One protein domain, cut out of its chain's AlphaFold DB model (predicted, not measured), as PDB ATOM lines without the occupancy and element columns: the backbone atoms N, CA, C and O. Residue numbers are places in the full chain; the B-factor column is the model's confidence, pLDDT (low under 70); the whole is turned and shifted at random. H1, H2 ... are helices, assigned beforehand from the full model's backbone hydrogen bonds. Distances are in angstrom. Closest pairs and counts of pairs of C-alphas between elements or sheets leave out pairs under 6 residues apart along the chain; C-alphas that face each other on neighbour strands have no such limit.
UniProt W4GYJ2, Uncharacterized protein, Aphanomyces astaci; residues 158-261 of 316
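This is residues 158 to 261 of the 316 residues of an uncharacterized protein of Aphanomyces astaci (UniProt W4GYJ2). Long helix H3 is the middle of a loose, branching row: H1 packs on its residues 200 to 207, H2 crosses H1's far end, and H5 packs on H3's last residues. Between H3 and H5 the chain folds back to small H4. The 104 printed residues hold five named helices, H1 to H5, and no named strand, all helix; radius of gyration of the C-alphas 17.9 A, spans 57 by 38 by 18 A.

H3, residues 197 to 216, touches H1, residues 160 to 173, opposite ways at 34 degrees, a tilt only just shallow; closest C-alphas Thr 203 and Gly 164, 6.2 A. H1's residues 169 to 173 alone touch H2, residues 181 to 194, at a steep 66 degrees; closest C-alphas Gln 173 and His 187, 5.7 A. H3's residues 212 to 216 alone touch H5, residues 247 to 259, at a steep 52 degrees; closest C-alphas Met 215 and Ala 253, 5.7 A. H4, residues 230 to 235, is close but not clearly touching H3; closest C-alphas Lys 230 and His 202, 6.5 A. Every O i to N i+4 pair is within hydrogen-bond range in H2 to H5, 8 of 10 in H1.

H3 is 29.3 A long. H1 begins at C-alpha 160 (238.999, 137.291, 165.836); H5 ends at C-alpha 259 (256.797, 116.465, 177.929).

The C-alphas farthest apart, Cys 179 and Gly 259, are 57.3 A apart. Links H3 to H4 and H4 to H5 are long. The printed part has no cut; no printed residue is under 70.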
ATOM      1  N   THR A 158     243.297 135.574 171.028       84.25
ATOM      2  CA  THR A 158     243.055 134.325 170.283       84.25
ATOM      3  C   THR A 158     241.660 134.239 169.652       84.25
ATOM      4  O   THR A 158     241.337 133.226 169.031       84.25
ATOM      5  N   ASN A 159     240.839 135.292 169.757       86.62
ATOM      6  CA  ASN A 159     239.517 135.385 169.131       86.62
ATOM      7  C   ASN A 159     239.465 136.558 168.149       86.62
ATOM      8  O   ASN A 159     239.702 137.706 168.510       86.62
ATOM      9  N   ILE A 160     239.095 136.279 166.897       87.06
ATOM     10  CA  ILE A 160     238.999 137.291 165.836       87.06
ATOM     11  C   ILE A 160     238.033 138.435 166.179       87.06
ATOM     12  O   ILE A 160     238.256 139.583 165.776       87.06
ATOM     13  N   LEU A 161     236.962 138.120 166.914       87.25
ATOM     14  CA  LEU A 161     235.919 139.075 167.255       87.25
ATOM     15  C   LEU A 161     236.456 140.146 168.208       87.25
ATOM     16  O   LEU A 161     236.366 141.338 167.902       87.25
ATOM     17  N   ASP A 162     237.099 139.706 169.289       85.75
ATOM     18  CA  ASP A 162     237.686 140.573 170.315       85.75
ATOM     19  C   ASP A 162     238.958 141.269 169.815       85.75
ATOM     20  O   ASP A 162     239.161 142.456 170.062       85.75
ATOM     21  N   LEU A 163     239.791 140.554 169.050       85.50
ATOM     22  CA  LEU A 163     241.084 141.046 168.571       85.50
ATOM     23  C   LEU A 163     240.965 142.273 167.658       85.50
ATOM     24  O   LEU A 163     241.885 143.090 167.598       85.50
ATOM     25  N   GLY A 164     239.866 142.412 166.912       85.88
ATOM     26  CA  GLY A 164     239.725 143.582 166.051       85.88
ATOM     27  C   GLY A 164     238.388 143.787 165.364       85.88
ATOM     28  O   GLY A 164     238.103 144.923 164.992       85.88
ATOM     29  N   PHE A 165     237.551 142.758 165.197       88.19
ATOM     30  CA  PHE A 165     236.276 142.950 164.503       88.19
ATOM     31  C   PHE A 165     235.331 143.868 165.290       88.19
ATOM     32  O   PHE A 165     234.841 144.847 164.731       88.19
ATOM     33  N   PHE A 166     235.132 143.633 166.592       87.00
ATOM     34  CA  PHE A 166     234.268 144.489 167.412       87.00
ATOM     35  C   PHE A 166     234.786 145.920 167.506       87.00
ATOM     36  O   PHE A 166     234.016 146.855 167.295       87.00
ATOM     37  N   ALA A 167     236.089 146.101 167.728       87.00
ATOM     38  CA  ALA A 167     236.706 147.423 167.741       87.00
ATOM     39  C   ALA A 167     236.510 148.164 166.405       87.00
ATOM     40  O   ALA A 167     236.227 149.363 166.391       87.00
ATOM     41  N   ALA A 168     236.606 147.457 165.275       88.31
ATOM     42  CA  ALA A 168     236.401 148.048 163.959       88.31
ATOM     43  C   ALA A 168     234.939 148.443 163.705       88.31
ATOM     44  O   ALA A 168     234.677 149.567 163.278       88.31
ATOM     45  N   ILE A 169     233.988 147.554 164.008       88.88
ATOM     46  CA  ILE A 169     232.555 147.841 163.865       88.88
ATOM     47  C   ILE A 169     232.141 148.987 164.785       88.88
ATOM     48  O   ILE A 169     231.453 149.906 164.347       88.88
ATOM     49  N   GLN A 170     232.615 148.989 166.031       85.69
ATOM     50  CA  GLN A 170     232.358 150.071 166.975       85.69
ATOM     51  C   GLN A 170     232.923 151.403 166.459       85.69
ATOM     52  O   GLN A 170     232.247 152.427 166.518       85.69
ATOM     53  N   SER A 171     234.132 151.402 165.888       87.44
ATOM     54  CA  SER A 171     234.719 152.606 165.293       87.44
ATOM     55  C   SER A 171     233.928 153.143 164.097       87.44
ATOM     56  O   SER A 171     233.925 154.356 163.899       87.44
ATOM     57  N   LEU A 172     233.299 152.281 163.291       86.12
ATOM     58  CA  LEU A 172     232.420 152.695 162.191       86.12
ATOM     59  C   LEU A 172     231.082 153.215 162.720       86.12
ATOM     60  O   LEU A 172     230.621 154.277 162.310       86.12
ATOM     61  N   GLN A 173     230.494 152.507 163.683       86.50
ATOM     62  CA  GLN A 173     229.243 152.899 164.318       86.50
ATOM     63  C   GLN A 173     229.352 154.275 164.993       86.50
ATOM     64  O   GLN A 173     228.429 155.072 164.858       86.50
ATOM     65  N   HIS A 174     230.474 154.601 165.648       83.06
ATOM     66  CA  HIS A 174     230.699 155.917 166.277       83.06
ATOM     67  C   HIS A 174     230.756 157.094 165.294       83.06
ATOM     68  O   HIS A 174     230.645 158.242 165.716       83.06
ATOM     69  N   GLN A 175     230.911 156.842 163.991       85.94
ATOM     70  CA  GLN A 175     230.840 157.897 162.972       85.94
ATOM     71  C   GLN A 175     229.392 158.328 162.691       85.94
ATOM     72  O   GLN A 175     229.173 159.391 162.109       85.94
ATOM     73  N   LYS A 176     228.405 157.524 163.111       84.00
ATOM     74  CA  LYS A 176     226.971 157.769 162.936       84.00
ATOM     75  C   LYS A 176     226.330 158.086 164.297       84.00
ATOM     76  O   LYS A 176     226.519 157.369 165.277       84.00
ATOM     77  N   SER A 177     225.549 159.165 164.375       82.19
ATOM     78  CA  SER A 177     224.834 159.537 165.606       82.19
ATOM     79  C   SER A 177     223.553 158.719 165.742       82.19
ATOM     80  O   SER A 177     222.644 158.889 164.936       82.19
ATOM     81  N   ALA A 178     223.453 157.866 166.762       83.44
ATOM     82  CA  ALA A 178     222.225 157.136 167.080       83.44
ATOM     83  C   ALA A 178     221.394 157.894 168.129       83.44
ATOM     84  O   ALA A 178     221.918 158.258 169.183       83.44
ATOM     85  N   CYS A 179     220.105 158.108 167.855       82.19
ATOM     86  CA  CYS A 179     219.166 158.749 168.786       82.19
ATOM     87  C   CYS A 179     218.198 157.745 169.433       82.19
ATOM     88  O   CYS A 179     217.489 158.093 170.378       82.19
ATOM     89  N   SER A 180     218.188 156.500 168.956       79.81
ATOM     90  CA  SER A 180     217.390 155.394 169.478       79.81
ATOM     91  C   SER A 180     218.159 154.069 169.416       79.81
ATOM     92  O   SER A 180     219.218 153.968 168.792       79.81
ATOM     93  N   ILE A 181     217.624 153.042 170.083       78.00
ATOM     94  CA  ILE A 181     218.161 151.675 170.006       78.00
ATOM     95  C   ILE A 181     218.026 151.135 168.578       78.00
ATOM     96  O   ILE A 181     218.959 150.511 168.082       78.00
ATOM     97  N   ASP A 182     216.916 151.424 167.898       79.31
ATOM     98  CA  ASP A 182     216.699 150.992 166.516       79.31
ATOM     99  C   ASP A 182     217.725 151.625 165.566       79.31
ATOM    100  O   ASP A 182     218.299 150.925 164.731       79.31
ATOM    101  N   ASP A 183     218.046 152.911 165.759       76.94
ATOM    102  CA  ASP A 183     219.115 153.579 165.004       76.94
ATOM    103  C   ASP A 183     220.475 152.932 165.279       76.94
ATOM    104  O   ASP A 183     221.274 152.747 164.366       76.94
ATOM    105  N   LEU A 184     220.755 152.561 166.534       81.88
ATOM    106  CA  LEU A 184     222.002 151.885 166.889       81.88
ATOM    107  C   LEU A 184     222.108 150.520 166.197       81.88
ATOM    108  O   LEU A 184     223.149 150.213 165.617       81.88
ATOM    109  N   VAL A 185     221.042 149.719 166.227       82.75
ATOM    110  CA  VAL A 185     220.994 148.411 165.559       82.75
ATOM    111  C   VAL A 185     221.166 148.572 164.048       82.75
ATOM    112  O   VAL A 185     221.960 147.846 163.449       82.75
ATOM    113  N   ALA A 186     220.489 149.550 163.440       81.75
ATOM    114  CA  ALA A 186     220.636 149.860 162.021       81.75
ATOM    115  C   ALA A 186     222.074 150.278 161.676       81.75
ATOM    116  O   ALA A 186     222.661 149.744 160.740       81.75
ATOM    117  N   HIS A 187     222.695 151.151 162.474       85.19
ATOM    118  CA  HIS A 187     224.077 151.574 162.248       85.19
ATOM    119  C   HIS A 187     225.085 150.433 162.388       85.19
ATOM    120  O   HIS A 187     226.049 150.387 161.626       85.19
ATOM    121  N   VAL A 188     224.879 149.508 163.331       86.19
ATOM    122  CA  VAL A 188     225.718 148.306 163.462       86.19
ATOM    123  C   VAL A 188     225.534 147.385 162.254       86.19
ATOM    124  O   VAL A 188     226.520 146.873 161.724       86.19
ATOM    125  N   ALA A 189     224.294 147.200 161.790       85.25
ATOM    126  CA  ALA A 189     224.009 146.415 160.594       85.25
ATOM    127  C   ALA A 189     224.687 147.024 159.356       85.25
ATOM    128  O   ALA A 189     225.399 146.313 158.646       85.25
ATOM    129  N   ASP A 190     224.566 148.335 159.151       87.69
ATOM    130  CA  ASP A 190     225.242 149.047 158.065       87.69
ATOM    131  C   ASP A 190     226.764 148.927 158.176       87.69
ATOM    132  O   ASP A 190     227.423 148.568 157.206       87.69
ATOM    133  N   ALA A 191     227.331 149.153 159.366       88.69
ATOM    134  CA  ALA A 191     228.768 149.033 159.598       88.69
ATOM    135  C   ALA A 191     229.285 147.626 159.264       88.69
ATOM    136  O   ALA A 191     230.379 147.487 158.723       88.69
ATOM    137  N   SER A 192     228.495 146.582 159.539       86.06
ATOM    138  CA  SER A 192     228.855 145.202 159.192       86.06
ATOM    139  C   SER A 192     228.905 144.949 157.681       86.06
ATOM    140  O   SER A 192     229.705 144.134 157.228       86.06
ATOM    141  N   VAL A 193     228.077 145.656 156.904       87.19
ATOM    142  CA  VAL A 193     228.037 145.573 155.436       87.19
ATOM    143  C   VAL A 193     229.118 146.453 154.806       87.19
ATOM    144  O   VAL A 193     229.732 146.062 153.818       87.19
ATOM    145  N   GLU A 194     229.355 147.634 155.376       86.75
ATOM    146  CA  GLU A 194     230.364 148.594 154.925       86.75
ATOM    147  C   GLU A 194     231.796 148.138 155.245       86.75
ATOM    148  O   GLU A 194     232.739 148.579 154.583       86.75
ATOM    149  N   TYR A 195     231.986 147.276 156.253       88.75
ATOM    150  CA  TYR A 195     233.315 146.854 156.679       88.75
ATOM    151  C   TYR A 195     234.041 146.064 155.571       88.75
ATOM    152  O   TYR A 195     233.591 144.986 155.178       88.75
ATOM    153  N   PRO A 196     235.190 146.558 155.074       87.94
ATOM    154  CA  PRO A 196     235.875 145.951 153.935       87.94
ATOM    155  C   PRO A 196     236.502 144.598 154.295       87.94
ATOM    156  O   PRO A 196     237.250 144.481 155.275       87.94
ATOM    157  N   PHE A 197     236.262 143.584 153.459       85.75
ATOM    158  CA  PHE A 197     236.780 142.224 153.656       85.75
ATOM    159  C   PHE A 197     238.313 142.180 153.728       85.75
ATOM    160  O   PHE A 197     238.876 141.401 154.490       85.75
ATOM    161  N   GLU A 198     239.007 143.082 153.035       87.06
ATOM    162  CA  GLU A 198     240.465 143.189 153.078       87.06
ATOM    163  C   GLU A 198     240.979 143.565 154.477       87.06
ATOM    164  O   GLU A 198     242.065 143.153 154.893       87.06
ATOM    165  N   ARG A 199     240.204 144.352 155.238       87.62
ATOM    166  CA  ARG A 199     240.537 144.676 156.634       87.62
ATOM    167  C   ARG A 199     240.262 143.495 157.556       87.62
ATOM    168  O   ARG A 199     241.017 143.304 158.507       87.62
ATOM    169  N   LEU A 200     239.260 142.676 157.249       89.38
ATOM    170  CA  LEU A 200     239.025 141.428 157.970       89.38
ATOM    171  C   LEU A 200     240.197 140.448 157.781       89.38
ATOM    172  O   LEU A 200     240.692 139.897 158.766       89.38
ATOM    173  N   ASP A 201     240.715 140.314 156.556       90.56
ATOM    174  CA  ASP A 201     241.900 139.493 156.260       90.56
ATOM    175  C   ASP A 201     243.125 139.939 157.073       90.56
ATOM    176  O   ASP A 201     243.891 139.123 157.596       90.56
ATOM    177  N   HIS A 202     243.304 141.252 157.248       91.75
ATOM    178  CA  HIS A 202     244.364 141.791 158.097       91.75
ATOM    179  C   HIS A 202     244.246 141.329 159.554       91.75
ATOM    180  O   HIS A 202     245.272 141.000 160.163       91.75
ATOM    181  N   THR A 203     243.027 141.292 160.093       91.12
ATOM    182  CA  THR A 203     242.746 140.806 161.450       91.12
ATOM    183  C   THR A 203     243.034 139.307 161.556       91.12
ATOM    184  O   THR A 203     243.708 138.898 162.500       91.12
ATOM    185  N   PHE A 204     242.668 138.500 160.553       91.81
ATOM    186  CA  PHE A 204     243.009 137.068 160.515       91.81
ATOM    187  C   PHE A 204     244.520 136.822 160.505       91.81
ATOM    188  O   PHE A 204     245.023 135.971 161.240       91.81
ATOM    189  N   LEU A 205     245.278 137.609 159.741       93.56
ATOM    190  CA  LEU A 205     246.739 137.531 159.766       93.56
ATOM    191  C   LEU A 205     247.323 137.947 161.124       93.56
ATOM    192  O   LEU A 205     248.378 137.452 161.519       93.56
ATOM    193  N   THR A 206     246.683 138.886 161.835       92.75
ATOM    194  CA  THR A 206     247.081 139.226 163.212       92.75
ATOM    195  C   THR A 206     246.829 138.051 164.140       92.75
ATOM    196  O   THR A 206     247.761 137.664 164.829       92.75
ATOM    197  N   LEU A 207     245.643 137.438 164.086       92.00
ATOM    198  CA  LEU A 207     245.301 136.268 164.895       92.00
ATOM    199  C   LEU A 207     246.330 135.147 164.719       92.00
ATOM    200  O   LEU A 207     246.895 134.661 165.691       92.00
ATOM    201  N   GLN A 208     246.653 134.791 163.473       92.56
ATOM    202  CA  GLN A 208     247.664 133.768 163.190       92.56
ATOM    203  C   GLN A 208     249.053 134.138 163.733       92.56
ATOM    204  O   GLN A 208     249.807 133.261 164.144       92.56
ATOM    205  N   SER A 209     249.395 135.429 163.752       92.25
ATOM    206  CA  SER A 209     250.656 135.896 164.336       92.25
ATOM    207  C   SER A 209     250.641 135.818 165.860       92.25
ATOM    208  O   SER A 209     251.633 135.386 166.434       92.25
ATOM    209  N   CYS A 210     249.528 136.184 166.501       91.50
ATOM    210  CA  CYS A 210     249.330 136.034 167.941       91.50
ATOM    211  C   CYS A 210     249.492 134.568 168.356       91.50
ATOM    212  O   CYS A 210     250.349 134.278 169.175       91.50
ATOM    213  N   LEU A 211     248.823 133.632 167.669       90.69
ATOM    214  CA  LEU A 211     248.962 132.190 167.932       90.69
ATOM    215  C   LEU A 211     250.418 131.697 167.836       90.69
ATOM    216  O   LEU A 211     250.831 130.812 168.583       90.69
ATOM    217  N   ILE A 212     251.217 132.266 166.927       91.44
ATOM    218  CA  ILE A 212     252.651 131.961 166.833       91.44
ATOM    219  C   ILE A 212     253.421 132.509 168.035       91.44
ATOM    220  O   ILE A 212     254.299 131.817 168.545       91.44
ATOM    221  N   GLU A 213     253.125 133.726 168.487       91.88
ATOM    222  CA  GLU A 213     253.757 134.284 169.684       91.88
ATOM    223  C   GLU A 213     253.352 133.517 170.947       91.88
ATOM    224  O   GLU A 213     254.239 133.178 171.726       91.88
ATOM    225  N   THR A 214     252.082 133.123 171.093       90.50
ATOM    226  CA  THR A 214     251.609 132.253 172.183       90.50
ATOM    227  C   THR A 214     252.440 130.972 172.268       90.50
ATOM    228  O   THR A 214     252.874 130.577 173.347       90.50
ATOM    229  N   MET A 215     252.734 130.339 171.124       90.31
ATOM    230  CA  MET A 215     253.590 129.147 171.084       90.31
ATOM    231  C   MET A 215     255.029 129.429 171.538       90.31
ATOM    232  O   MET A 215     255.655 128.553 172.125       90.31
ATOM    233  N   LYS A 216     255.573 130.627 171.290       89.81
ATOM    234  CA  LYS A 216     256.938 130.991 171.718       89.81
ATOM    235  C   LYS A 216     257.048 131.228 173.219       89.81
ATOM    236  O   LYS A 216     258.127 131.034 173.772       89.81
ATOM    237  N   VAL A 217     255.964 131.665 173.856       90.00
ATOM    238  CA  VAL A 217     255.902 131.916 175.305       90.00
ATOM    239  C   VAL A 217     255.161 130.809 176.063       90.00
ATOM    240  O   VAL A 217     254.734 131.014 177.192       90.00
ATOM    241  N   ASN A 218     255.032 129.621 175.460       86.06
ATOM    242  CA  ASN A 218     254.435 128.427 176.070       86.06
ATOM    243  C   ASN A 218     253.005 128.628 176.609       86.06
ATOM    244  O   ASN A 218     252.675 128.135 177.684       86.06
ATOM    245  N   GLY A 219     252.149 129.326 175.861       84.62
ATOM    246  CA  GLY A 219     250.737 129.502 176.218       84.62
ATOM    247  C   GLY A 219     250.406 130.815 176.928       84.62
ATOM    248  O   GLY A 219     249.230 131.124 177.080       84.62
ATOM    249  N   ASP A 220     251.410 131.599 177.320       84.12
ATOM    250  CA  ASP A 220     251.206 132.914 177.933       84.12
ATOM    251  C   ASP A 220     250.743 133.973 176.901       84.12
ATOM    252  O   ASP A 220     250.939 133.828 175.690       84.12
ATOM    253  N   ASN A 221     250.136 135.061 177.376       83.75
ATOM    254  CA  ASN A 221     249.642 136.192 176.582       83.75
ATOM    255  C   ASN A 221     250.463 137.486 176.787       83.75
ATOM    256  O   ASN A 221     250.087 138.555 176.310       83.75
ATOM    257  N   THR A 222     251.622 137.403 177.450       86.56
ATOM    258  CA  THR A 222     252.509 138.547 177.758       86.56
ATOM    259  C   THR A 222     253.265 139.132 176.557       86.56
ATOM    260  O   THR A 222     254.052 140.078 176.695       86.56
ATOM    261  N   TYR A 223     253.047 138.607 175.354       89.00
ATOM    262  CA  TYR A 223     253.706 139.074 174.142       89.00
ATOM    263  C   TYR A 223     253.058 140.344 173.574       89.00
ATOM    264  O   TYR A 223     251.906 140.691 173.825       89.00
ATOM    265  N   LYS A 224     253.816 141.064 172.743       88.69
ATOM    266  CA  LYS A 224     253.288 142.212 171.996       88.69
ATOM    267  C   LYS A 224     252.683 141.737 170.685       88.69
ATOM    268  O   LYS A 224     253.329 140.984 169.958       88.69
ATOM    269  N   ILE A 225     251.501 142.249 170.340       89.00
ATOM    270  CA  ILE A 225     250.834 141.935 169.070       89.00
ATOM    271  C   ILE A 225     251.774 142.257 167.888       89.00
ATOM    272  O   ILE A 225     252.172 143.418 167.716       89.00
ATOM    273  N   PRO A 226     252.132 141.269 167.042       88.19
ATOM    274  CA  PRO A 226     253.083 141.482 165.955       88.19
ATOM    275  C   PRO A 226     252.573 142.437 164.868       88.19
ATOM    276  O   PRO A 226     251.575 142.190 164.181       88.19
ATOM    277  N   HIS A 227     253.324 143.511 164.624       86.12
ATOM    278  CA  HIS A 227     253.011 144.479 163.576       86.12
ATOM    279  C   HIS A 227     253.582 144.040 162.213       86.12
ATOM    280  O   HIS A 227     254.697 144.385 161.828       86.12
ATOM    281  N   MET A 228     252.803 143.281 161.435       87.12
ATOM    282  CA  MET A 228     253.231 142.691 160.149       87.12
ATOM    283  C   MET A 228     253.350 143.665 158.956       87.12
ATOM    284  O   MET A 228     253.562 143.213 157.825       87.12
ATOM    285  N   ALA A 229     253.167 144.975 159.168       90.75
ATOM    286  CA  ALA A 229     253.129 145.994 158.109       90.75
ATOM    287  C   ALA A 229     252.196 145.613 156.935       90.75
ATOM    288  O   ALA A 229     252.552 145.749 155.760       90.75
ATOM    289  N   LYS A 230     251.004 145.097 157.266       92.81
ATOM    290  CA  LYS A 230     250.079 144.442 156.323       92.81
ATOM    291  C   LYS A 230     249.684 145.363 155.170       92.81
ATOM    292  O   LYS A 230     249.815 144.973 154.021       92.81
ATOM    293  N   GLU A 231     249.377 146.629 155.458       90.94
ATOM    294  CA  GLU A 231     249.048 147.630 154.432       90.94
ATOM    295  C   GLU A 231     250.183 147.854 153.420       90.94
ATOM    296  O   GLU A 231     249.951 147.993 152.221       90.94
ATOM    297  N   LYS A 232     251.441 147.879 153.882       92.38
ATOM    298  CA  LYS A 232     252.601 148.004 152.987       92.38
ATOM    299  C   LYS A 232     252.726 146.765 152.102       92.38
ATOM    300  O   LYS A 232     252.945 146.905 150.904       92.38
ATOM    301  N   LYS A 233     252.572 145.569 152.674       92.19
ATOM    302  CA  LYS A 233     252.643 144.305 151.926       92.19
ATOM    303  C   LYS A 233     251.498 144.159 150.924       92.19
ATOM    304  O   LYS A 233     251.740 143.697 149.815       92.19
ATOM    305  N   GLN A 234     250.296 144.606 151.281       92.50
ATOM    306  CA  GLN A 234     249.129 144.601 150.401       92.50
ATOM    307  C   GLN A 234     249.337 145.532 149.203       92.50
ATOM    308  O   GLN A 234     249.152 145.105 148.069       92.50
ATOM    309  N   ARG A 235     249.822 146.764 149.430       93.38
ATOM    310  CA  ARG A 235     250.156 147.710 148.344       93.38
ATOM    311  C   ARG A 235     251.203 147.172 147.370       93.38
ATOM    312  O   ARG A 235     251.177 147.519 146.198       93.38
ATOM    313  N   LEU A 236     252.123 146.347 147.861       94.56
ATOM    314  CA  LEU A 236     253.157 145.700 147.055       94.56
ATOM    315  C   LEU A 236     252.692 144.378 146.415       94.56
ATOM    316  O   LEU A 236     253.474 143.761 145.701       94.56
ATOM    317  N   GLY A 237     251.464 143.915 146.680       92.62
ATOM    318  CA  GLY A 237     250.943 142.646 146.158       92.62
ATOM    319  C   GLY A 237     251.595 141.391 146.751       92.62
ATOM    320  O   GLY A 237     251.463 140.310 146.189       92.62
ATOM    321  N   ILE A 238     252.304 141.518 147.878       94.31
ATOM    322  CA  ILE A 238     253.061 140.429 148.529       94.31
ATOM    323  C   ILE A 238     252.479 140.034 149.893       94.31
ATOM    324  O   ILE A 238     253.150 139.376 150.691       94.31
ATOM    325  N   LEU A 239     251.269 140.495 150.223       92.56
ATOM    326  CA  LEU A 239     250.607 140.090 151.458       92.56
ATOM    327  C   LEU A 239     250.253 138.599 151.357       92.56
ATOM    328  O   LEU A 239     249.526 138.215 150.442       92.56
ATOM    329  N   PRO A 240     250.768 137.745 152.256       92.00
ATOM    330  CA  PRO A 240     250.442 136.335 152.210       92.00
ATOM    331  C   PRO A 240     248.990 136.124 152.638       92.00
ATOM    332  O   PRO A 240     248.475 136.851 153.484       92.00
ATOM    333  N   ARG A 241     248.354 135.082 152.097       88.56
ATOM    334  CA  ARG A 241     247.005 134.676 152.512       88.56
ATOM    335  C   ARG A 241     246.970 134.145 153.947       88.56
ATOM    336  O   ARG A 241     246.003 134.376 154.653       88.56
ATOM    337  N   ASN A 242     248.025 133.444 154.360       91.94
ATOM    338  CA  ASN A 242     248.204 132.914 155.709       91.94
ATOM    339  C   ASN A 242     249.648 133.133 156.171       91.94
ATOM    340  O   ASN A 242     250.576 133.127 155.358       91.94
ATOM    341  N   VAL A 243     249.849 133.294 157.474       91.31
ATOM    342  CA  VAL A 243     251.171 133.353 158.095       91.31
ATOM    343  C   VAL A 243     251.823 131.975 158.027       91.31
ATOM    344  O   VAL A 243     251.196 130.950 158.293       91.31
ATOM    345  N   VAL A 244     253.102 131.946 157.656       90.12
ATOM    346  CA  VAL A 244     253.878 130.706 157.631       90.12
ATOM    347  C   VAL A 244     254.144 130.265 159.064       90.12
ATOM    348  O   VAL A 244     254.722 131.016 159.845       90.12
ATOM    349  N   ARG A 245     253.749 129.033 159.387       87.81
ATOM    350  CA  ARG A 245     254.042 128.394 160.672       87.81
ATOM    351  C   ARG A 245     255.545 128.088 160.777       87.81
ATOM    352  O   ARG A 245     256.015 127.239 160.013       87.81
ATOM    353  N   PRO A 246     256.292 128.696 161.716       91.00
ATOM    354  CA  PRO A 246     257.696 128.355 161.932       91.00
ATOM    355  C   PRO A 246     257.805 126.931 162.488       91.00
ATOM    356  O   PRO A 246     257.206 126.625 163.519       91.00
ATOM    357  N   VAL A 247     258.535 126.058 161.787       90.50
ATOM    358  CA  VAL A 247     258.645 124.629 162.133       90.50
ATOM    359  C   VAL A 247     259.295 124.455 163.500       90.50
ATOM    360  O   VAL A 247     258.707 123.809 164.357       90.50
ATOM    361  N   ASP A 248     260.413 125.138 163.744       90.81
ATOM    362  CA  ASP A 248     261.153 125.036 165.006       90.81
ATOM    363  C   ASP A 248     260.305 125.468 166.210       90.81
ATOM    364  O   ASP A 248     260.286 124.795 167.235       90.81
ATOM    365  N   THR A 249     259.556 126.569 166.077       89.69
ATOM    366  CA  THR A 249     258.646 127.047 167.132       89.69
ATOM    367  C   THR A 249     257.535 126.041 167.398       89.69
ATOM    368  O   THR A 249     257.230 125.752 168.550       89.69
ATOM    369  N   PHE A 250     256.935 125.497 166.338       88.44
ATOM    370  CA  PHE A 250     255.867 124.515 166.472       88.44
ATOM    371  C   PHE A 250     256.368 123.216 167.111       88.44
ATOM    372  O   PHE A 250     255.715 122.676 167.999       88.44
ATOM    373  N   ASP A 251     257.529 122.724 166.686       88.94
ATOM    374  CA  ASP A 251     258.113 121.497 167.216       88.94
ATOM    375  C   ASP A 251     258.565 121.669 168.671       88.94
ATOM    376  O   ASP A 251     258.339 120.765 169.475       88.94
ATOM    377  N   ALA A 252     259.116 122.832 169.035       88.75
ATOM    378  CA  ALA A 252     259.452 123.165 170.418       88.75
ATOM    379  C   ALA A 252     258.202 123.219 171.311       88.75
ATOM    380  O   ALA A 252     258.168 122.557 172.347       88.75
ATOM    381  N   ALA A 253     257.152 123.929 170.885       87.25
ATOM    382  CA  ALA A 253     255.890 123.989 171.622       87.25
ATOM    383  C   ALA A 253     255.250 122.596 171.761       87.25
ATOM    384  O   ALA A 253     254.805 122.211 172.841       87.25
ATOM    385  N   ARG A 254     255.270 121.787 170.692       86.81
ATOM    386  CA  ARG A 254     254.785 120.402 170.735       86.81
ATOM    387  C   ARG A 254     255.607 119.542 171.695       86.81
ATOM    388  O   ARG A 254     255.027 118.725 172.397       86.81
ATOM    389  N   ALA A 255     256.928 119.705 171.739       85.75
ATOM    390  CA  ALA A 255     257.781 118.970 172.669       85.75
ATOM    391  C   ALA A 255     257.475 119.328 174.133       85.75
ATOM    392  O   ALA A 255     257.446 118.431 174.970       85.75
ATOM    393  N   VAL A 256     257.183 120.600 174.428       84.75
ATOM    394  CA  VAL A 256     256.718 121.034 175.757       84.75
ATOM    395  C   VAL A 256     255.395 120.356 176.116       84.75
ATOM    396  O   VAL A 256     255.280 119.819 177.210       84.75
ATOM    397  N   LEU A 257     254.433 120.310 175.188       82.12
ATOM    398  CA  LEU A 257     253.143 119.649 175.418       82.12
ATOM    399  C   LEU A 257     253.274 118.130 175.613       82.12
ATOM    400  O   LEU A 257     252.618 117.573 176.479       82.12
ATOM    401  N   VAL A 258     254.132 117.459 174.838       81.25
ATOM    402  CA  VAL A 258     254.379 116.010 174.974       81.25
ATOM    403  C   VAL A 258     255.167 115.685 176.248       81.25
ATOM    404  O   VAL A 258     255.002 114.610 176.815       81.25
ATOM    405  N   GLY A 259     256.042 116.593 176.683       71.31
ATOM    406  CA  GLY A 259     256.797 116.465 177.929       71.31
ATOM    407  C   GLY A 259     256.008 116.858 179.178       71.31
ATOM    408  O   GLY A 259     256.444 116.544 180.285       71.31
ATOM    409  N   ALA A 260     254.871 117.540 179.020       70.44
ATOM    410  CA  ALA A 260     253.958 117.830 180.109       70.44
ATOM    411  C   ALA A 260     253.211 116.550 180.508       70.44
ATOM    412  O   ALA A 260     252.769 115.772 179.664       70.44
ATOM    413  N   ASP A 261     253.062 116.335 181.814       71.38
ATOM    414  CA  ASP A 261     252.223 115.264 182.341       71.38
ATOM    415  C   ASP A 261     250.754 115.619 182.049       71.38
ATOM    416  O   ASP A 261     250.120 116.353 182.810       71.38
TER     417      ASP A 261